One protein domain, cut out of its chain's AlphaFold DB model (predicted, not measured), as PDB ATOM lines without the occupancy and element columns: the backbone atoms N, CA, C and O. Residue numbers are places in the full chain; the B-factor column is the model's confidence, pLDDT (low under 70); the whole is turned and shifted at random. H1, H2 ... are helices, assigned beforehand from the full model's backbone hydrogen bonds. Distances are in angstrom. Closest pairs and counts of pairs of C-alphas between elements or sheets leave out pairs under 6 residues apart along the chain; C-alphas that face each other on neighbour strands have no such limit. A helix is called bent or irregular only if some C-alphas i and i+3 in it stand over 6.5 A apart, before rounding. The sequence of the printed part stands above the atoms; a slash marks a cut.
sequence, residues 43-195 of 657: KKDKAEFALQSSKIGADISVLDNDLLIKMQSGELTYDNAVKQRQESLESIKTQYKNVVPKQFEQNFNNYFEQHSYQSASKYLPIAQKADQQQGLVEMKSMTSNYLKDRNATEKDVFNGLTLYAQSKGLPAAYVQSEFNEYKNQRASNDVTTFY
ATOM      1  N   LYS A  43     -13.029 -22.182  -1.919       76.56
ATOM      2  CA  LYS A  43     -11.883 -21.289  -1.645       76.56
ATOM      3  C   LYS A  43     -10.708 -21.582  -2.582       76.56
ATOM      4  O   LYS A  43     -10.118 -20.642  -3.119       76.56
ATOM      5  N   LYS A  44     -10.390 -22.862  -2.804       79.00
ATOM      6  CA  LYS A  44      -9.327 -23.299  -3.720       79.00
ATOM      7  C   LYS A  44      -9.644 -22.927  -5.170       79.00
ATOM      8  O   LYS A  44      -8.834 -22.260  -5.805       79.00
ATOM      9  N   ASP A  45     -10.835 -23.269  -5.653       78.75
ATOM     10  CA  ASP A  45     -11.282 -23.006  -7.026       78.75
ATOM     11  C   ASP A  45     -11.310 -21.498  -7.329       78.75
ATOM     12  O   ASP A  45     -10.955 -21.071  -8.428       78.75
ATOM     13  N   LYS A  46     -11.661 -20.666  -6.338       80.31
ATOM     14  CA  LYS A  46     -11.615 -19.199  -6.445       80.31
ATOM     15  C   LYS A  46     -10.184 -18.646  -6.493       80.31
ATOM     16  O   LYS A  46      -9.932 -17.691  -7.229       80.31
ATOM     17  N   ALA A  47      -9.252 -19.221  -5.730       78.50
ATOM     18  CA  ALA A  47      -7.837 -18.847  -5.780       78.50
ATOM     19  C   ALA A  47      -7.182 -19.279  -7.105       78.50
ATOM     20  O   ALA A  47      -6.419 -18.519  -7.700       78.50
ATOM     21  N   GLU A  48      -7.535 -20.463  -7.609       80.50
ATOM     22  CA  GLU A  48      -7.090 -20.968  -8.906       80.50
ATOM     23  C   GLU A  48      -7.657 -20.124 -10.058       80.50
ATOM     24  O   GLU A  48      -6.893 -19.676 -10.915       80.50
ATOM     25  N   PHE A  49      -8.947 -19.768 -10.025       81.12
ATOM     26  CA  PHE A  49      -9.543 -18.812 -10.966       81.12
ATOM     27  C   PHE A  49      -8.809 -17.458 -10.979       81.12
ATOM     28  O   PHE A  49      -8.524 -16.928 -12.056       81.12
ATOM     29  N   ALA A  50      -8.450 -16.909  -9.814       80.56
ATOM     30  CA  ALA A  50      -7.686 -15.662  -9.725       80.56
ATOM     31  C   ALA A  50      -6.267 -15.795 -10.316       80.56
ATOM     32  O   ALA A  50      -5.811 -14.902 -11.033       80.56
ATOM     33  N   LEU A  51      -5.593 -16.927 -10.084       82.88
ATOM     34  CA  LEU A  51      -4.278 -17.218 -10.660       82.88
ATOM     35  C   LEU A  51      -4.332 -17.336 -12.190       82.88
ATOM     36  O   LEU A  51      -3.498 -16.737 -12.866       82.88
ATOM     37  N   GLN A  52      -5.302 -18.069 -12.750       82.25
ATOM     38  CA  GLN A  52      -5.439 -18.165 -14.210       82.25
ATOM     39  C   GLN A  52      -5.830 -16.806 -14.819       82.25
ATOM     40  O   GLN A  52      -5.248 -16.413 -15.827       82.25
ATOM     41  N   SER A  53      -6.717 -16.038 -14.170       77.94
ATOM     42  CA  SER A  53      -7.073 -14.663 -14.579       77.94
ATOM     43  C   SER A  53      -5.838 -13.763 -14.695       77.94
ATOM     44  O   SER A  53      -5.639 -13.104 -15.715       77.94
ATOM     45  N   SER A  54      -4.940 -13.804 -13.704       80.88
ATOM     46  CA  SER A  54      -3.693 -13.032 -13.745       80.88
ATOM     47  C   SER A  54      -2.754 -13.437 -14.890       80.88
ATOM     48  O   SER A  54      -2.006 -12.585 -15.368       80.88
ATOM     49  N   LYS A  55      -2.764 -14.704 -15.327       84.88
ATOM     50  CA  LYS A  55      -1.957 -15.161 -16.472       84.88
ATOM     51  C   LYS A  55      -2.580 -14.757 -17.804       84.88
ATOM     52  O   LYS A  55      -1.874 -14.228 -18.648       84.88
ATOM     53  N   ILE A  56      -3.900 -14.894 -17.948       84.44
ATOM     54  CA  ILE A  56      -4.660 -14.423 -19.120       84.44
ATOM     55  C   ILE A  56      -4.352 -12.945 -19.401       84.44
ATOM     56  O   ILE A  56      -4.022 -12.581 -20.527       84.44
ATOM     57  N   GLY A  57      -4.391 -12.094 -18.368       81.62
ATOM     58  CA  GLY A  57      -4.050 -10.675 -18.499       81.62
ATOM     59  C   GLY A  57      -2.589 -10.416 -18.896       81.62
ATOM     60  O   GLY A  57      -2.312  -9.433 -19.585       81.62
ATOM     61  N   ALA A  58      -1.658 -11.293 -18.506       84.62
ATOM     62  CA  ALA A  58      -0.253 -11.211 -18.899       84.62
ATOM     63  C   ALA A  58      -0.036 -11.662 -20.354       84.62
ATOM     64  O   ALA A  58       0.565 -10.915 -21.123       84.62
ATOM     65  N   ASP A  59      -0.582 -12.814 -20.751       87.62
ATOM     66  CA  ASP A  59      -0.435 -13.384 -22.098       87.62
ATOM     67  C   ASP A  59      -1.027 -12.454 -23.171       87.62
ATOM     68  O   ASP A  59      -0.382 -12.182 -24.184       87.62
ATOM     69  N   ILE A  60      -2.209 -11.873 -22.909       86.88
ATOM     70  CA  ILE A  60      -2.819 -10.846 -23.772       86.88
ATOM     71  C   ILE A  60      -1.910  -9.611 -23.879       86.88
ATOM     72  O   ILE A  60      -1.729  -9.067 -24.966       86.88
ATOM     73  N   SER A  61      -1.295  -9.173 -22.776       86.44
ATOM     74  CA  SER A  61      -0.402  -8.006 -22.772       86.44
ATOM     75  C   SER A  61       0.917  -8.264 -23.516       86.44
ATOM     76  O   SER A  61       1.421  -7.365 -24.185       86.44
ATOM     77  N   VAL A  62       1.468  -9.483 -23.446       89.50
ATOM     78  CA  VAL A  62       2.667  -9.887 -24.206       89.50
ATOM     79  C   VAL A  62       2.368  -9.932 -25.705       89.50
ATOM     80  O   VAL A  62       3.105  -9.317 -26.476       89.50
ATOM     81  N   LEU A  63       1.263 -10.578 -26.098       90.75
ATOM     82  CA  LEU A  63       0.749 -10.587 -27.472       90.75
ATOM     83  C   LEU A  63       0.575  -9.162 -28.011       90.75
ATOM     84  O   LEU A  63       1.096  -8.828 -29.073       90.75
ATOM     85  N   ASP A  64      -0.129  -8.308 -27.264       88.56
ATOM     86  CA  ASP A  64      -0.390  -6.940 -27.700       88.56
ATOM     87  C   ASP A  64       0.901  -6.123 -27.832       88.56
ATOM     88  O   ASP A  64       1.046  -5.371 -28.788       88.56
ATOM     89  N   ASN A  65       1.865  -6.270 -26.920       88.44
ATOM     90  CA  ASN A  65       3.124  -5.526 -27.007       88.44
ATOM     91  C   ASN A  65       3.964  -5.934 -28.232       88.44
ATOM     92  O   ASN A  65       4.521  -5.056 -28.886       88.44
ATOM     93  N   ASP A  66       4.035  -7.226 -28.570       90.50
ATOM     94  CA  ASP A  66       4.744  -7.717 -29.765       90.50
ATOM     95  C   ASP A  66       4.115  -7.185 -31.067       90.50
ATOM     96  O   ASP A  66       4.811  -6.616 -31.914       90.50
ATOM     97  N   LEU A  67       2.787  -7.280 -31.194       89.69
ATOM     98  CA  LEU A  67       2.062  -6.776 -32.365       89.69
ATOM     99  C   LEU A  67       2.172  -5.244 -32.491       89.69
ATOM    100  O   LEU A  67       2.406  -4.734 -33.586       89.69
ATOM    101  N   LEU A  68       2.089  -4.500 -31.382       87.81
ATOM    102  CA  LEU A  68       2.247  -3.039 -31.375       87.81
ATOM    103  C   LEU A  68       3.678  -2.583 -31.706       87.81
ATOM    104  O   LEU A  68       3.842  -1.491 -32.249       87.81
ATOM    105  N   ILE A  69       4.709  -3.381 -31.401       86.19
ATOM    106  CA  ILE A  69       6.094  -3.101 -31.818       86.19
ATOM    107  C   ILE A  69       6.238  -3.302 -33.332       86.19
ATOM    108  O   ILE A  69       6.745  -2.409 -34.008       86.19
ATOM    109  N   LYS A  70       5.711  -4.404 -33.879       85.25
ATOM    110  CA  LYS A  70       5.731  -4.696 -35.328       85.25
ATOM    111  C   LYS A  70       4.924  -3.693 -36.158       85.25
ATOM    112  O   LYS A  70       5.271  -3.406 -37.300       85.25
ATOM    113  N   MET A  71       3.877  -3.104 -35.580       84.25
ATOM    114  CA  MET A  71       3.184  -1.958 -36.179       84.25
ATOM    115  C   MET A  71       4.036  -0.678 -36.158       84.25
ATOM    116  O   MET A  71       3.996   0.086 -37.116       84.25
ATOM    117  N   GLN A  72       4.828  -0.434 -35.105       81.88
ATOM    118  CA  GLN A  72       5.714   0.741 -35.026       81.88
ATOM    119  C   GLN A  72       6.921   0.657 -35.968       81.88
ATOM    120  O   GLN A  72       7.387   1.695 -36.429       81.88
ATOM    121  N   SER A  73       7.423  -0.544 -36.269       77.56
ATOM    122  CA  SER A  73       8.481  -0.750 -37.269       77.56
ATOM    123  C   SER A  73       7.968  -0.823 -38.713       77.56
ATOM    124  O   SER A  73       8.775  -0.825 -39.641       77.56
ATOM    125  N   GLY A  74       6.647  -0.871 -38.920       71.56
ATOM    126  CA  GLY A  74       6.027  -1.034 -40.240       71.56
ATOM    127  C   GLY A  74       6.050  -2.469 -40.784       71.56
ATOM    128  O   GLY A  74       5.653  -2.691 -41.925       71.56
ATOM    129  N   GLU A  75       6.474  -3.451 -39.984       80.75
ATOM    130  CA  GLU A  75       6.461  -4.880 -40.338       80.75
ATOM    131  C   GLU A  75       5.038  -5.453 -40.450       80.75
ATOM    132  O   GLU A  75       4.827  -6.457 -41.133       80.75
ATOM    133  N   LEU A  76       4.058  -4.840 -39.776       82.31
ATOM    134  CA  LEU A  76       2.688  -5.342 -39.692       82.31
ATOM    135  C   LEU A  76       1.652  -4.217 -39.834       82.31
ATOM    136  O   LEU A  76       1.643  -3.260 -39.062       82.31
ATOM    137  N   THR A  77       0.743  -4.348 -40.804       81.00
ATOM    138  CA  THR A  77      -0.362  -3.391 -41.008       81.00
ATOM    139  C   THR A  77      -1.445  -3.541 -39.937       81.00
ATOM    140  O   THR A  77      -1.617  -4.623 -39.375       81.00
ATOM    141  N   TYR A  78      -2.226  -2.480 -39.693       81.88
ATOM    142  CA  TYR A  78      -3.313  -2.482 -38.702       81.88
ATOM    143  C   TYR A  78      -4.286  -3.659 -38.877       81.88
ATOM    144  O   TYR A  78      -4.520  -4.396 -37.922       81.88
ATOM    145  N   ASP A  79      -4.791  -3.902 -40.090       81.75
ATOM    146  CA  ASP A  79      -5.756  -4.985 -40.343       81.75
ATOM    147  C   ASP A  79      -5.156  -6.377 -40.092       81.75
ATOM    148  O   ASP A  79      -5.810  -7.253 -39.522       81.75
ATOM    149  N   ASN A  80      -3.885  -6.580 -40.460       85.06
ATOM    150  CA  ASN A  80      -3.180  -7.834 -40.199       85.06
ATOM    151  C   ASN A  80      -2.880  -8.013 -38.704       85.06
ATOM    152  O   ASN A  80      -3.004  -9.126 -38.199       85.06
ATOM    153  N   ALA A  81      -2.549  -6.937 -37.985       85.69
ATOM    154  CA  ALA A  81      -2.358  -6.959 -36.538       85.69
ATOM    155  C   ALA A  81      -3.665  -7.274 -35.799       85.69
ATOM    156  O   ALA A  81      -3.683  -8.157 -34.947       85.69
ATOM    157  N   VAL A  82      -4.779  -6.629 -36.167       85.81
ATOM    158  CA  VAL A  82      -6.116  -6.913 -35.617       85.81
ATOM    159  C   VAL A  82      -6.524  -8.364 -35.886       85.81
ATOM    160  O   VAL A  82      -7.016  -9.035 -34.978       85.81
ATOM    161  N   LYS A  83      -6.262  -8.883 -37.092       87.44
ATOM    162  CA  LYS A  83      -6.545 -10.281 -37.440       87.44
ATOM    163  C   LYS A  83      -5.686 -11.273 -36.643       87.44
ATOM    164  O   LYS A  83      -6.242 -12.155 -35.994       87.44
ATOM    165  N   GLN A  84      -4.359 -11.111 -36.632       90.00
ATOM    166  CA  GLN A  84      -3.448 -11.977 -35.866       90.00
ATOM    167  C   GLN A  84      -3.755 -11.937 -34.367       90.00
ATOM    168  O   GLN A  84      -3.720 -12.970 -33.696       90.00
ATOM    169  N   ARG A  85      -4.122 -10.763 -33.841       89.25
ATOM    170  CA  ARG A  85      -4.609 -10.595 -32.472       89.25
ATOM    171  C   ARG A  85      -5.875 -11.416 -32.225       89.25
ATOM    172  O   ARG A  85      -5.929 -12.128 -31.230       89.25
ATOM    173  N   GLN A  86      -6.875 -11.345 -33.105       88.44
ATOM    174  CA  GLN A  86      -8.129 -12.095 -32.956       88.44
ATOM    175  C   GLN A  86      -7.908 -13.617 -33.001       88.44
ATOM    176  O   GLN A  86      -8.433 -14.334 -32.151       88.44
ATOM    177  N   GLU A  87      -7.084 -14.102 -33.933       90.12
ATOM    178  CA  GLU A  87      -6.701 -15.518 -34.041       90.12
ATOM    179  C   GLU A  87      -5.949 -15.998 -32.784       90.12
ATOM    180  O   GLU A  87      -6.255 -17.054 -32.225       90.12
ATOM    181  N   SER A  88      -5.023 -15.181 -32.273       89.88
ATOM    182  CA  SER A  88      -4.254 -15.480 -31.058       89.88
ATOM    183  C   SER A  88      -5.115 -15.441 -29.789       89.88
ATOM    184  O   SER A  88      -4.938 -16.269 -28.895       89.88
ATOM    185  N   LEU A  89      -6.083 -14.524 -29.708       89.50
ATOM    186  CA  LEU A  89      -7.006 -14.416 -28.577       89.50
ATOM    187  C   LEU A  89      -7.907 -15.645 -28.448       89.50
ATOM    188  O   LEU A  89      -8.042 -16.164 -27.344       89.50
ATOM    189  N   GLU A  90      -8.474 -16.157 -29.542       88.38
ATOM    190  CA  GLU A  90      -9.284 -17.383 -29.487       88.38
ATOM    191  C   GLU A  90      -8.441 -18.618 -29.103       88.38
ATOM    192  O   GLU A  90      -8.930 -19.505 -28.396       88.38
ATOM    193  N   SER A  91      -7.144 -18.639 -29.442       88.12
ATOM    194  CA  SER A  91      -6.197 -19.641 -28.926       88.12
ATOM    195  C   SER A  91      -6.008 -19.532 -27.404       88.12
ATOM    196  O   SER A  91      -6.189 -20.525 -26.695       88.12
ATOM    197  N   ILE A  92      -5.722 -18.333 -26.875       87.50
ATOM    198  CA  ILE A  92      -5.583 -18.082 -25.423       87.50
ATOM    199  C   ILE A  92      -6.883 -18.460 -24.689       87.50
ATOM    200  O   ILE A  92      -6.862 -19.183 -23.691       87.50
ATOM    201  N   LYS A  93      -8.036 -18.031 -25.209       87.31
ATOM    202  CA  LYS A  93      -9.370 -18.323 -24.664       87.31
ATOM    203  C   LYS A  93      -9.632 -19.829 -24.588       87.31
ATOM    204  O   LYS A  93     -10.070 -20.325 -23.552       87.31
ATOM    205  N   THR A  94      -9.297 -20.565 -25.647       86.19
ATOM    206  CA  THR A  94      -9.434 -22.030 -25.709       86.19
ATOM    207  C   THR A  94      -8.490 -22.736 -24.732       86.19
ATOM    208  O   THR A  94      -8.910 -23.662 -24.037       86.19
ATOM    209  N   GLN A  95      -7.238 -22.281 -24.622       86.06
ATOM    210  CA  GLN A  95      -6.254 -22.815 -23.677       86.06
ATOM    211  C   GLN A  95      -6.740 -22.686 -22.226       86.06
ATOM    212  O   GLN A  95      -6.764 -23.676 -21.493       86.06
ATOM    213  N   TYR A  96      -7.170 -21.490 -21.815       84.44
ATOM    214  CA  TYR A  96      -7.575 -21.247 -20.429       84.44
ATOM    215  C   TYR A  96      -8.960 -21.801 -20.077       84.44
ATOM    216  O   TYR A  96      -9.160 -22.234 -18.941       84.44
ATOM    217  N   LYS A  97      -9.892 -21.892 -21.036       80.19
ATOM    218  CA  LYS A  97     -11.223 -22.484 -20.809       80.19
ATOM    219  C   LYS A  97     -11.161 -23.916 -20.261       80.19
ATOM    220  O   LYS A  97     -12.006 -24.300 -19.458       80.19
ATOM    221  N   ASN A  98     -10.150 -24.693 -20.651       77.56
ATOM    222  CA  ASN A  98      -9.989 -26.085 -20.220       77.56
ATOM    223  C   ASN A  98      -9.411 -26.251 -18.798       77.56
ATOM    224  O   ASN A  98      -9.398 -27.369 -18.287       77.56
ATOM    225  N   VAL A  99      -8.937 -25.172 -18.158       79.06
ATOM    226  CA  VAL A  99      -8.302 -25.195 -16.820       79.06
ATOM    227  C   VAL A  99      -8.996 -24.301 -15.782       79.06
ATOM    228  O   VAL A  99      -8.493 -24.141 -14.672       79.06
ATOM    229  N   VAL A 100     -10.150 -23.716 -16.115       80.75
ATOM    230  CA  VAL A 100     -10.988 -22.954 -15.173       80.75
ATOM    231  C   VAL A 100     -12.064 -23.871 -14.564       80.75
ATOM    232  O   VAL A 100     -12.746 -24.575 -15.314       80.75
ATOM    233  N   PRO A 101     -12.280 -23.864 -13.229       78.44
ATOM    234  CA  PRO A 101     -13.366 -24.616 -12.599       78.44
ATOM    235  C   PRO A 101     -14.742 -24.205 -13.142       78.44
ATOM    236  O   PRO A 101     -15.034 -23.017 -13.293       78.44
ATOM    237  N   LYS A 102     -15.609 -25.185 -13.432       76.94
ATOM    238  CA  LYS A 102     -16.854 -24.965 -14.198       76.94
ATOM    239  C   LYS A 102     -17.799 -23.929 -13.580       76.94
ATOM    240  O   LYS A 102     -18.466 -23.218 -14.325       76.94
ATOM    241  N   GLN A 103     -17.836 -23.789 -12.252       77.62
ATOM    242  CA  GLN A 103     -18.668 -22.777 -11.588       77.62
ATOM    243  C   GLN A 103     -18.205 -21.326 -11.832       77.62
ATOM    244  O   GLN A 103     -18.945 -20.396 -11.521       77.62
ATOM    245  N   PHE A 104     -17.028 -21.118 -12.435       80.94
ATOM    246  CA  PHE A 104     -16.490 -19.804 -12.802       80.94
ATOM    247  C   PHE A 104     -16.414 -19.550 -14.320       80.94
ATOM    248  O   PHE A 104     -15.901 -18.506 -14.717       80.94
ATOM    249  N   GLU A 105     -16.955 -20.422 -15.184       80.62
ATOM    250  CA  GLU A 105     -16.879 -20.251 -16.651       80.62
ATOM    251  C   GLU A 105     -17.463 -18.902 -17.126       80.62
ATOM    252  O   GLU A 105     -16.869 -18.222 -17.964       80.62
ATOM    253  N   GLN A 106     -18.585 -18.454 -16.550       81.69
ATOM    254  CA  GLN A 106     -19.174 -17.149 -16.876       81.69
ATOM    255  C   GLN A 106     -18.285 -15.976 -16.426       81.69
ATOM    256  O   GLN A 106     -18.152 -14.991 -17.151       81.69
ATOM    257  N   ASN A 107     -17.621 -16.096 -15.271       82.88
ATOM    258  CA  ASN A 107     -16.699 -15.077 -14.768       82.88
ATOM    259  C   ASN A 107     -15.421 -15.013 -15.617       82.88
ATOM    260  O   ASN A 107     -14.935 -13.919 -15.891       82.88
ATOM    261  N   PHE A 108     -14.913 -16.164 -16.072       83.62
ATOM    262  CA  PHE A 108     -13.802 -16.259 -17.022       83.62
ATOM    263  C   PHE A 108     -14.129 -15.567 -18.344       83.62
ATOM    264  O   PHE A 108     -13.357 -14.714 -18.772       83.62
ATOM    265  N   ASN A 109     -15.280 -15.873 -18.955       84.25
ATOM    266  CA  ASN A 109     -15.682 -15.234 -20.209       84.25
ATOM    267  C   ASN A 109     -15.796 -13.709 -20.034       84.25
ATOM    268  O   ASN A 109     -15.185 -12.964 -20.793       84.25
ATOM    269  N   ASN A 110     -16.484 -13.237 -18.988       85.38
ATOM    270  CA  ASN A 110     -16.614 -11.801 -18.713       85.38
ATOM    271  C   ASN A 110     -15.248 -11.110 -18.517       85.38
ATOM    272  O   ASN A 110     -15.027 -10.031 -19.062       85.38
ATOM    273  N   TYR A 111     -14.329 -11.733 -17.771       84.69
ATOM    274  CA  TYR A 111     -12.984 -11.202 -17.525       84.69
ATOM    275  C   TYR A 111     -12.123 -11.177 -18.798       84.69
ATOM    276  O   TYR A 111     -11.462 -10.176 -19.078       84.69
ATOM    277  N   PHE A 112     -12.161 -12.256 -19.588       86.88
ATOM    278  CA  PHE A 112     -11.434 -12.373 -20.852       86.88
ATOM    279  C   PHE A 112     -11.887 -11.308 -21.857       86.88
ATOM    280  O   PHE A 112     -11.055 -10.571 -22.386       86.88
ATOM    281  N   GLU A 113     -13.200 -11.181 -22.077       85.25
ATOM    282  CA  GLU A 113     -13.752 -10.162 -22.974       85.25
ATOM    283  C   GLU A 113     -13.398  -8.752 -22.474       85.25
ATOM    284  O   GLU A 113     -12.893  -7.939 -23.246       85.25
ATOM    285  N   GLN A 114     -13.563  -8.465 -21.175       85.44
ATOM    286  CA  GLN A 114     -13.228  -7.156 -20.604       85.44
ATOM    287  C   GLN A 114     -11.761  -6.767 -20.850       85.44
ATOM    288  O   GLN A 114     -11.498  -5.651 -21.304       85.44
ATOM    289  N   HIS A 115     -10.808  -7.665 -20.586       82.56
ATOM    290  CA  HIS A 115      -9.390  -7.389 -20.828       82.56
ATOM    291  C   HIS A 115      -9.059  -7.293 -22.326       82.56
ATOM    292  O   HIS A 115      -8.318  -6.389 -22.720       82.56
ATOM    293  N   SER A 116      -9.661  -8.142 -23.166       83.38
ATOM    294  CA  SER A 116      -9.524  -8.085 -24.627       83.38
ATOM    295  C   SER A 116      -9.990  -6.741 -25.203       83.38
ATOM    296  O   SER A 116      -9.248  -6.121 -25.971       83.38
ATOM    297  N   TYR A 117     -11.170  -6.249 -24.807       83.94
ATOM    298  CA  TYR A 117     -11.686  -4.946 -25.243       83.94
ATOM    299  C   TYR A 117     -10.836  -3.784 -24.723       83.94
ATOM    300  O   TYR A 117     -10.554  -2.847 -25.472       83.94
ATOM    301  N   GLN A 118     -10.387  -3.839 -23.464       82.75
ATOM    302  CA  GLN A 118      -9.542  -2.788 -22.895       82.75
ATOM    303  C   GLN A 118      -8.216  -2.646 -23.647       82.75
ATOM    304  O   GLN A 118      -7.830  -1.525 -23.981       82.75
ATOM    305  N   SER A 119      -7.519  -3.744 -23.954       82.38
ATOM    306  CA  SER A 119      -6.207  -3.652 -24.600       82.38
ATOM    307  C   SER A 119      -6.262  -3.454 -26.121       82.38
ATOM    308  O   SER A 119      -5.318  -2.892 -26.677       82.38
ATOM    309  N   ALA A 120      -7.388  -3.766 -26.780       81.94
ATOM    310  CA  ALA A 120      -7.629  -3.430 -28.191       81.94
ATOM    311  C   ALA A 120      -7.494  -1.920 -28.475       81.94
ATOM    312  O   ALA A 120      -7.006  -1.519 -29.531       81.94
ATOM    313  N   SER A 121      -7.864  -1.074 -27.504       81.75
ATOM    314  CA  SER A 121      -7.795   0.393 -27.612       81.75
ATOM    315  C   SER A 121      -6.393   0.944 -27.925       81.75
ATOM    316  O   SER A 121      -6.271   2.049 -28.452       81.75
ATOM    317  N   LYS A 122      -5.332   0.169 -27.654       84.31
ATOM    318  CA  LYS A 122      -3.931   0.551 -27.884       84.31
ATOM    319  C   LYS A 122      -3.536   0.610 -29.368       84.31
ATOM    320  O   LYS A 122      -2.565   1.285 -29.697       84.31
ATOM    321  N   TYR A 123      -4.243  -0.097 -30.253       84.69
ATOM    322  CA  TYR A 123      -3.788  -0.341 -31.632       84.69
ATOM    323  C   TYR A 123      -3.970   0.864 -32.553       84.69
ATOM    324  O   TYR A 123      -3.045   1.230 -33.277       84.69
ATOM    325  N   LEU A 124      -5.138   1.510 -32.511       82.25
ATOM    326  CA  LEU A 124      -5.459   2.614 -33.417       82.25
ATOM    327  C   LEU A 124      -4.520   3.834 -33.255       82.25
ATOM    328  O   LEU A 124      -4.032   4.317 -34.277       82.25
ATOM    329  N   PRO A 125      -4.169   4.301 -32.033       82.19
ATOM    330  CA  PRO A 125      -3.203   5.393 -31.865       82.19
ATOM    331  C   PRO A 125      -1.789   5.052 -32.360       82.19
ATOM    332  O   PRO A 125      -1.046   5.941 -32.772       82.19
ATOM    333  N   ILE A 126      -1.406   3.771 -32.323       82.81
ATOM    334  CA  ILE A 126      -0.099   3.311 -32.803       82.81
ATOM    335  C   ILE A 126      -0.065   3.218 -34.331       82.81
ATOM    336  O   ILE A 126       0.897   3.701 -34.924       82.81
ATOM    337  N   ALA A 127      -1.124   2.705 -34.969       79.25
ATOM    338  CA  ALA A 127      -1.267   2.742 -36.427       79.25
ATOM    339  C   ALA A 127      -1.192   4.182 -36.958       79.25
ATOM    340  O   ALA A 127      -0.332   4.492 -37.775       79.25
ATOM    341  N   GLN A 128      -1.994   5.091 -36.389       80.31
ATOM    342  CA  GLN A 128      -1.997   6.512 -36.759       80.31
ATOM    343  C   GLN A 128      -0.609   7.158 -36.643       80.31
ATOM    344  O   GLN A 128      -0.217   7.942 -37.506       80.31
ATOM    345  N   LYS A 129       0.167   6.815 -35.606       81.56
ATOM    346  CA  LYS A 129       1.531   7.326 -35.427       81.56
ATOM    347  C   LYS A 129       2.517   6.751 -36.455       81.56
ATOM    348  O   LYS A 129       3.366   7.497 -36.941       81.56
ATOM    349  N   ALA A 130       2.409   5.465 -36.790       79.62
ATOM    350  CA  ALA A 130       3.238   4.831 -37.815       79.62
ATOM    351  C   ALA A 130       2.937   5.406 -39.213       79.62
ATOM    352  O   ALA A 130       3.859   5.824 -39.916       79.62
ATOM    353  N   ASP A 131       1.654   5.548 -39.566       79.31
ATOM    354  CA  ASP A 131       1.202   6.162 -40.822       79.31
ATOM    355  C   ASP A 131       1.672   7.620 -40.955       79.31
ATOM    356  O   ASP A 131       2.093   8.044 -42.034       79.31
ATOM    357  N   GLN A 132       1.673   8.388 -39.858       83.25
ATOM    358  CA  GLN A 132       2.255   9.734 -39.825       83.25
ATOM    359  C   GLN A 132       3.780   9.715 -40.035       83.25
ATOM    360  O   GLN A 132       4.298  10.522 -40.807       83.25
ATOM    361  N   GLN A 133       4.521   8.805 -39.397       83.06
ATOM    362  CA  GLN A 133       5.977   8.713 -39.577       83.06
ATOM    363  C   GLN A 133       6.355   8.331 -41.016       83.06
ATOM    364  O   GLN A 133       7.189   9.003 -41.624       83.06
ATOM    365  N   GLN A 134       5.684   7.333 -41.592       83.38
ATOM    366  CA  GLN A 134       5.821   6.968 -43.003       83.38
ATOM    367  C   GLN A 134       5.402   8.129 -43.925       83.38
ATOM    368  O   GLN A 134       6.078   8.441 -44.908       83.38
ATOM    369  N   GLY A 135       4.334   8.844 -43.556       85.38
ATOM    370  CA  GLY A 135       3.861  10.042 -44.238       85.38
ATOM    371  C   GLY A 135       4.925  11.137 -44.361       85.38
ATOM    372  O   GLY A 135       5.064  11.716 -45.436       85.38
ATOM    373  N   LEU A 136       5.709  11.391 -43.308       87.19
ATOM    374  CA  LEU A 136       6.806  12.370 -43.326       87.19
ATOM    375  C   LEU A 136       7.944  11.971 -44.285       87.19
ATOM    376  O   LEU A 136       8.501  12.835 -44.964       87.19
ATOM    377  N   VAL A 137       8.267  10.676 -44.384       87.00
ATOM    378  CA  VAL A 137       9.294  10.159 -45.310       87.00
ATOM    379  C   VAL A 137       8.841  10.304 -46.768       87.00
ATOM    380  O   VAL A 137       9.589  10.801 -47.614       87.00
ATOM    381  N   GLU A 138       7.593   9.940 -47.059       88.56
ATOM    382  CA  GLU A 138       6.973  10.146 -48.373       88.56
ATOM    383  C   GLU A 138       6.891  11.639 -48.747       88.56
ATOM    384  O   GLU A 138       7.183  11.996 -49.890       88.56
ATOM    385  N   MET A 139       6.599  12.529 -47.790       90.69
ATOM    386  CA  MET A 139       6.566  13.979 -48.023       90.69
ATOM    387  C   MET A 139       7.945  14.534 -48.416       90.69
ATOM    388  O   MET A 139       8.037  15.279 -49.388       90.69
ATOM    389  N   LYS A 140       9.036  14.090 -47.769       89.94
ATOM    390  CA  LYS A 140      10.415  14.423 -48.194       89.94
ATOM    391  C   LYS A 140      10.747  13.909 -49.598       89.94
ATOM    392  O   LYS A 140      11.452  14.579 -50.360       89.94
ATOM    393  N   SER A 141      10.217  12.748 -49.983       89.00
ATOM    394  CA  SER A 141      10.345  12.229 -51.353       89.00
ATOM    395  C   SER A 141       9.577  13.097 -52.365       89.00
ATOM    396  O   SER A 141      10.089  13.401 -53.444       89.00
ATOM    397  N   MET A 142       8.391  13.589 -51.992       91.12
ATOM    398  CA  MET A 142       7.593  14.532 -52.783       91.12
ATOM    399  C   MET A 142       8.317  15.879 -52.967       91.12
ATOM    400  O   MET A 142       8.481  16.317 -54.107       91.12
ATOM    401  N   THR A 143       8.865  16.466 -51.894       90.12
ATOM    402  CA  THR A 143       9.777  17.630 -51.937       90.12
ATOM    403  C   THR A 143      10.934  17.393 -52.919       90.12
ATOM    404  O   THR A 143      11.180  18.196 -53.821       90.12
ATOM    405  N   SER A 144      11.592  16.233 -52.812       89.44
ATOM    406  CA  SER A 144      12.718  15.833 -53.669       89.44
ATOM    407  C   SER A 144      12.340  15.636 -55.142       89.44
ATOM    408  O   SER A 144      13.204  15.716 -56.015       89.44
ATOM    409  N   ASN A 145      11.069  15.367 -55.449       89.56
ATOM    410  CA  ASN A 145      10.574  15.249 -56.821       89.56
ATOM    411  C   ASN A 145      10.188  16.614 -57.408       89.56
ATOM    412  O   ASN A 145      10.540  16.892 -58.553       89.56
ATOM    413  N   TYR A 146       9.595  17.511 -56.615       91.75
ATOM    414  CA  TYR A 146       9.358  18.902 -57.026       91.75
ATOM    415  C   TYR A 146      10.645  19.699 -57.291       91.75
ATOM    416  O   TYR A 146      10.604  20.697 -58.003       91.75
ATOM    417  N   LEU A 147      11.791  19.282 -56.744       89.44
ATOM    418  CA  LEU A 147      13.102  19.869 -57.064       89.44
ATOM    419  C   LEU A 147      13.673  19.401 -58.415       89.44
ATOM    420  O   LEU A 147      14.614  20.009 -58.923       89.44
ATOM    421  N   LYS A 148      13.116  18.332 -59.002       87.88
ATOM    422  CA  LYS A 148      13.478  17.834 -60.342       87.88
ATOM    423  C   LYS A 148      12.621  18.482 -61.431       87.88
ATOM    424  O   LYS A 148      13.099  18.658 -62.551       87.88
ATOM    425  N   ASP A 149      11.378  18.846 -61.110       85.50
ATOM    426  CA  ASP A 149      10.509  19.602 -62.009       85.50
ATOM    427  C   ASP A 149      10.869  21.096 -61.994       85.50
ATOM    428  O   ASP A 149      10.686  21.806 -61.007       85.50
ATOM    429  N   ARG A 150      11.367  21.590 -63.129       72.38
ATOM    430  CA  ARG A 150      11.723  23.004 -63.311       72.38
ATOM    431  C   ARG A 150      10.499  23.918 -63.443       72.38
ATOM    432  O   ARG A 150      10.627  25.116 -63.189       72.38
ATOM    433  N   ASN A 151       9.345  23.367 -63.822       82.94
ATOM    434  CA  ASN A 151       8.123  24.115 -64.120       82.94
ATOM    435  C   ASN A 151       7.203  24.285 -62.902       82.94
ATOM    436  O   ASN A 151       6.399  25.214 -62.891       82.94
ATOM    437  N   ALA A 152       7.324  23.427 -61.882       85.88
ATOM    438  CA  ALA A 152       6.549  23.532 -60.649       85.88
ATOM    439  C   ALA A 152       6.730  24.917 -60.002       85.88
ATOM    440  O   ALA A 152       7.860  25.339 -59.729       85.88
ATOM    441  N   THR A 153       5.632  25.634 -59.743       88.44
ATOM    442  CA  THR A 153       5.687  26.917 -59.029       88.44
ATOM    443  C   THR A 153       5.684  26.691 -57.519       88.44
ATOM    444  O   THR A 153       5.185  25.677 -57.031       88.44
ATOM    445  N   GLU A 154       6.176  27.661 -56.742       89.31
ATOM    446  CA  GLU A 154       6.105  27.607 -55.272       89.31
ATOM    447  C   GLU A 154       4.678  27.348 -54.752       89.31
ATOM    448  O   GLU A 154       4.495  26.642 -53.760       89.31
ATOM    449  N   LYS A 155       3.661  27.862 -55.457       90.12
ATOM    450  CA  LYS A 155       2.247  27.652 -55.130       90.12
ATOM    451  C   LYS A 155       1.813  26.200 -55.347       90.12
ATOM    452  O   LYS A 155       1.087  25.663 -54.514       90.12
ATOM    453  N   ASP A 156       2.259  25.563 -56.427       90.00
ATOM    454  CA  ASP A 156       1.922  24.166 -56.729       90.00
ATOM    455  C   ASP A 156       2.567  23.217 -55.717       90.00
ATOM    456  O   ASP A 156       1.917  22.290 -55.238       90.00
ATOM    457  N   VAL A 157       3.816  23.500 -55.330       92.12
ATOM    458  CA  VAL A 157       4.548  22.738 -54.309       92.12
ATOM    459  C   VAL A 157       3.890  22.887 -52.940       92.12
ATOM    460  O   VAL A 157       3.595  21.880 -52.297       92.12
ATOM    461  N   PHE A 158       3.594  24.115 -52.498       93.12
ATOM    462  CA  PHE A 158       2.927  24.340 -51.213       93.12
ATOM    463  C   PHE A 158       1.540  23.681 -51.160       93.12
ATOM    464  O   PHE A 158       1.211  23.013 -50.177       93.12
ATOM    465  N   ASN A 159       0.744  23.804 -52.228       92.62
ATOM    466  CA  ASN A 159      -0.564  23.153 -52.327       92.62
ATOM    467  C   ASN A 159      -0.439  21.622 -52.320       92.62
ATOM    468  O   ASN A 159      -1.187  20.958 -51.605       92.62
ATOM    469  N   GLY A 160       0.507  21.060 -53.076       91.56
ATOM    470  CA  GLY A 160       0.747  19.619 -53.148       91.56
ATOM    471  C   GLY A 160       1.158  19.022 -51.805       91.56
ATOM    472  O   GLY A 160       0.541  18.059 -51.353       91.56
ATOM    473  N   LEU A 161       2.132  19.638 -51.125       93.31
ATOM    474  CA  LEU A 161       2.548  19.244 -49.775       93.31
ATOM    475  C   LEU A 161       1.400  19.398 -48.759       93.31
ATOM    476  O   LEU A 161       1.225  18.533 -47.905       93.31
ATOM    477  N   THR A 162       0.575  20.446 -48.876       92.50
ATOM    478  CA  THR A 162      -0.599  20.658 -48.007       92.50
ATOM    479  C   THR A 162      -1.662  19.572 -48.194       92.50
ATOM    480  O   THR A 162      -2.119  18.994 -47.210       92.50
ATOM    481  N   LEU A 163      -2.043  19.264 -49.438       92.50
ATOM    482  CA  LEU A 163      -3.025  18.220 -49.757       92.50
ATOM    483  C   LEU A 163      -2.524  16.835 -49.335       92.50
ATOM    484  O   LEU A 163      -3.271  16.054 -48.741       92.50
ATOM    485  N   TYR A 164      -1.243  16.552 -49.579       92.25
ATOM    486  CA  TYR A 164      -0.612  15.319 -49.133       92.25
ATOM    487  C   TYR A 164      -0.649  15.202 -47.597       92.25
ATOM    488  O   TYR A 164      -1.160  14.214 -47.065       92.25
ATOM    489  N   ALA A 165      -0.218  16.240 -46.873       90.38
ATOM    490  CA  ALA A 165      -0.246  16.275 -45.412       90.38
ATOM    491  C   ALA A 165      -1.655  16.105 -44.829       90.38
ATOM    492  O   ALA A 165      -1.826  15.345 -43.876       90.38
ATOM    493  N   GLN A 166      -2.668  16.738 -45.426       89.25
ATOM    494  CA  GLN A 166      -4.069  16.545 -45.047       89.25
ATOM    495  C   GLN A 166      -4.513  15.085 -45.223       89.25
ATOM    496  O   GLN A 166      -5.130  14.532 -44.316       89.25
ATOM    497  N   SER A 167      -4.144  14.429 -46.330       85.94
ATOM    498  CA  SER A 167      -4.512  13.023 -46.574       85.94
ATOM    499  C   SER A 167      -3.826  12.011 -45.640       85.94
ATOM    500  O   SER A 167      -4.334  10.906 -45.468       85.94
ATOM    501  N   LYS A 168      -2.709  12.391 -45.001       85.88
ATOM    502  CA  LYS A 168      -1.964  11.580 -44.016       85.88
ATOM    503  C   LYS A 168      -2.124  12.055 -42.561       85.88
ATOM    504  O   LYS A 168      -1.434  11.557 -41.676       85.88
ATOM    505  N   GLY A 169      -2.987  13.040 -42.294       82.62
ATOM    506  CA  GLY A 169      -3.192  13.589 -40.946       82.62
ATOM    507  C   GLY A 169      -1.948  14.248 -40.327       82.62
ATOM    508  O   GLY A 169      -1.767  14.186 -39.110       82.62
ATOM    509  N   LEU A 170      -1.070  14.841 -41.143       88.19
ATOM    510  CA  LEU A 170       0.177  15.474 -40.700       88.19
ATOM    511  C   LEU A 170      -0.040  16.932 -40.238       88.19
ATOM    512  O   LEU A 170      -0.727  17.696 -40.922       88.19
ATOM    513  N   PRO A 171       0.591  17.375 -39.131       87.25
ATOM    514  CA  PRO A 171       0.555  18.775 -38.707       87.25
ATOM    515  C   PRO A 171       1.121  19.754 -39.750       87.25
ATOM    516  O   PRO A 171       2.217  19.554 -40.279       87.25
ATOM    517  N   ALA A 172       0.434  20.882 -39.958       85.75
ATOM    518  CA  ALA A 172       0.821  21.924 -40.922       85.75
ATOM    519  C   ALA A 172       2.229  22.519 -40.693       85.75
ATOM    520  O   ALA A 172       2.851  23.018 -41.629       85.75
ATOM    521  N   ALA A 173       2.773  22.420 -39.473       87.31
ATOM    522  CA  ALA A 173       4.153  22.805 -39.176       87.31
ATOM    523  C   ALA A 173       5.185  22.020 -40.015       87.31
ATOM    524  O   ALA A 173       6.179  22.598 -40.450       87.31
ATOM    525  N   TYR A 174       4.931  20.738 -40.308       88.38
ATOM    526  CA  TYR A 174       5.811  19.941 -41.169       88.38
ATOM    527  C   TYR A 174       5.735  20.378 -42.636       88.38
ATOM    528  O   TYR A 174       6.772  20.459 -43.284       88.38
ATOM    529  N   VAL A 175       4.549  20.747 -43.136       90.25
ATOM    530  CA  VAL A 175       4.388  21.331 -44.485       90.25
ATOM    531  C   VAL A 175       5.201  22.616 -44.609       90.25
ATOM    532  O   VAL A 175       5.927  22.801 -45.581       90.25
ATOM    533  N   GLN A 176       5.131  23.490 -43.601       89.75
ATOM    534  CA  GLN A 176       5.887  24.741 -43.594       89.75
ATOM    535  C   GLN A 176       7.406  24.518 -43.484       89.75
ATOM    536  O   GLN A 176       8.174  25.287 -44.066       89.75
ATOM    537  N   SER A 177       7.839  23.469 -42.774       90.69
ATOM    538  CA  SER A 177       9.243  23.048 -42.704       90.69
ATOM    539  C   SER A 177       9.740  22.541 -44.060       90.69
ATOM    540  O   SER A 177      10.699  23.090 -44.597       90.69
ATOM    541  N   GLU A 178       9.054  21.561 -44.654       91.19
ATOM    542  CA  GLU A 178       9.393  20.988 -45.966       91.19
ATOM    543  C   GLU A 178       9.360  22.033 -47.085       91.19
ATOM    544  O   GLU A 178      10.237  22.052 -47.940       91.19
ATOM    545  N   PHE A 179       8.401  22.961 -47.063       93.56
ATOM    546  CA  PHE A 179       8.339  24.039 -48.050       93.56
ATOM    547  C   PHE A 179       9.470  25.073 -47.884       93.56
ATOM    548  O   PHE A 179       9.934  25.654 -48.867       93.56
ATOM    549  N   ASN A 180       9.968  25.297 -46.665       91.00
ATOM    550  CA  ASN A 180      11.165  26.115 -46.458       91.00
ATOM    551  C   ASN A 180      12.443  25.374 -46.884       91.00
ATOM    552  O   ASN A 180      13.297  25.980 -47.531       91.00
ATOM    553  N   GLU A 181      12.542  24.068 -46.611       91.38
ATOM    554  CA  GLU A 181      13.635  23.210 -47.087       91.38
ATOM    555  C   GLU A 181      13.661  23.149 -48.629       91.38
ATOM    556  O   GLU A 181      14.707  23.382 -49.234       91.38
ATOM    557  N   TYR A 182      12.499  22.981 -49.275       92.81
ATOM    558  CA  TYR A 182      12.315  23.073 -50.728       92.81
ATOM    559  C   TYR A 182      12.897  24.368 -51.302       92.81
ATOM    560  O   TYR A 182      13.726  24.334 -52.212       92.81
ATOM    561  N   LYS A 183      12.486  25.524 -50.766       92.00
ATOM    562  CA  LYS A 183      12.935  26.831 -51.262       92.00
ATOM    563  C   LYS A 183      14.442  27.038 -51.083       92.00
ATOM    564  O   LYS A 183      15.084  27.599 -51.971       92.00
ATOM    565  N   ASN A 184      15.019  26.559 -49.977       92.69
ATOM    566  CA  ASN A 184      16.463  26.606 -49.738       92.69
ATOM    567  C   ASN A 184      17.245  25.727 -50.731       92.69
ATOM    568  O   ASN A 184      18.232  26.175 -51.322       92.69
ATOM    569  N   GLN A 185      16.777  24.498 -50.969       91.56
ATOM    570  CA  GLN A 185      17.390  23.583 -51.932       91.56
ATOM    571  C   GLN A 185      17.235  24.087 -53.378       91.56
ATOM    572  O   GLN A 185      18.187  24.002 -54.153       91.56
ATOM    573  N   ARG A 186      16.095  24.698 -53.738       90.75
ATOM    574  CA  ARG A 186      15.902  25.330 -55.056       90.75
ATOM    575  C   ARG A 186      16.875  26.491 -55.269       90.75
ATOM    576  O   ARG A 186      17.629  26.459 -56.235       90.75
ATOM    577  N   ALA A 187      16.957  27.432 -54.326       91.50
ATOM    578  CA  ALA A 187      17.924  28.531 -54.395       91.50
ATOM    579  C   ALA A 187      19.383  28.032 -54.462       91.50
ATOM    580  O   ALA A 187      20.200  28.591 -55.194       91.50
ATOM    581  N   SER A 188      19.708  26.936 -53.768       91.69
ATOM    582  CA  SER A 188      21.028  26.291 -53.845       91.69
ATOM    583  C   SER A 188      21.319  25.706 -55.233       91.69
ATOM    584  O   SER A 188      22.436  25.844 -55.739       91.69
ATOM    585  N   ASN A 189      20.322  25.095 -55.880       91.44
ATOM    586  CA  ASN A 189      20.427  24.591 -57.253       91.44
ATOM    587  C   ASN A 189      20.555  25.731 -58.279       91.44
ATOM    588  O   ASN A 189      21.333  25.612 -59.229       91.44
ATOM    589  N   ASP A 190      19.850  26.843 -58.073       91.00
ATOM    590  CA  ASP A 190      19.898  28.010 -58.956       91.00
ATOM    591  C   ASP A 190      21.270  28.710 -58.880       91.00
ATOM    592  O   ASP A 190      21.893  28.943 -59.920       91.00
ATOM    593  N   VAL A 191      21.829  28.920 -57.676       93.38
ATOM    594  CA  VAL A 191      23.213  29.418 -57.511       93.38
ATOM    595  C   VAL A 191      24.242  28.448 -58.087       93.38
ATOM    596  O   VAL A 191      25.168  28.877 -58.775       93.38
ATOM    597  N   THR A 192      24.072  27.138 -57.874       93.81
ATOM    598  CA  THR A 192      24.947  26.120 -58.483       93.81
ATOM    599  C   THR A 192      24.927  26.226 -60.010       93.81
ATOM    600  O   THR A 192      25.978  26.177 -60.652       93.81
ATOM    601  N   THR A 193      23.745  26.418 -60.599       93.12
ATOM    602  CA  THR A 193      23.560  26.559 -62.049       93.12
ATOM    603  C   THR A 193      24.213  27.840 -62.573       93.12
ATOM    604  O   THR A 193      24.928  27.788 -63.575       93.12
ATOM    605  N   PHE A 194      24.050  28.970 -61.875       94.25
ATOM    606  CA  PHE A 194      24.715  30.229 -62.219       94.25
ATOM    607  C   PHE A 194      26.246  30.104 -62.139       94.25
ATOM    608  O   PHE A 194      26.935  30.435 -63.105       94.25
ATOM    609  N   TYR A 195      26.785  29.575 -61.038       95.19
ATOM    610  CA  TYR A 195      28.227  29.400 -60.841       95.19
ATOM    611  C   TYR A 195      28.856  28.498 -61.911       95.19
ATOM    612  O   TYR A 195      29.894  28.836 -62.479       95.19
TER     613      TYR A 195
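What this domain is: This is residues 43 to 195 of the 657 residues of an uncharacterized protein of Acinetobacter baumannii (UniProt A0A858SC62). Two three-helix bundles stand end to end in one long rod: H1, H2 and H3 side by side in one half, H4, H5 and H6 in the other. H4 leads on from H3, and its first part packs on the end of H1, while the last residues of H6, 190 to 195, stick out. The printed part has 153 residues with six named helices, H1 to H6 in chain order, and no named strand; the class is all helix. It is extended, with a radius of gyration of the C-alphas of 25.1 A and spans of 87 by 22 by 20 A.

Where its parts are: H1, residues 43 to 72, begins at C-alpha 43 (-11.883, -21.289, -1.645) and is 43.7 A long. H2 is residues 78 to 97 and H3 residues 102 to 120; H3 is irregular, with C-alphas 103 and 106 7.7 A apart. H4, residues 123 to 146, measures 34.5 A. H5 is residues 154 to 167. H6, residues 172 to 195, measures 34.7 A and ends at C-alpha 195 (28.227, 29.400, -60.841).

How they stand to each other: The six helices form a bundle, helices aligned at shallow tilts. H1 and H2, a hairpin, touch at Leu 67 and Ala 81, their closest C-alphas, 6.1 A apart. H1 touches H3 the same way at 23 degrees, closest at the C-alphas of Gly 57 and His 115, 6.7 A. H4 is the hub, touching H1, H2, H5 and H6. H3 and H4 meet only through their link. H5 and H6, a hairpin, stand at a shallow tilt of 33 degrees, only just short of steep; their closest C-alphas, Leu 161 and Val 175, are 6.0 A apart. H1 is apart from H5 and H6. Every O i to N i+4 pair is within hydrogen-bond range in H1, H2, H4, H5 and H6, and 13 of 15 in H3.

The domain as a whole: The C-alphas of Lys 43 and Tyr 195, the two farthest apart, are 87.6 A apart. The printed part has no cut, no link is long, and no printed residue is under 70 in pLDDT.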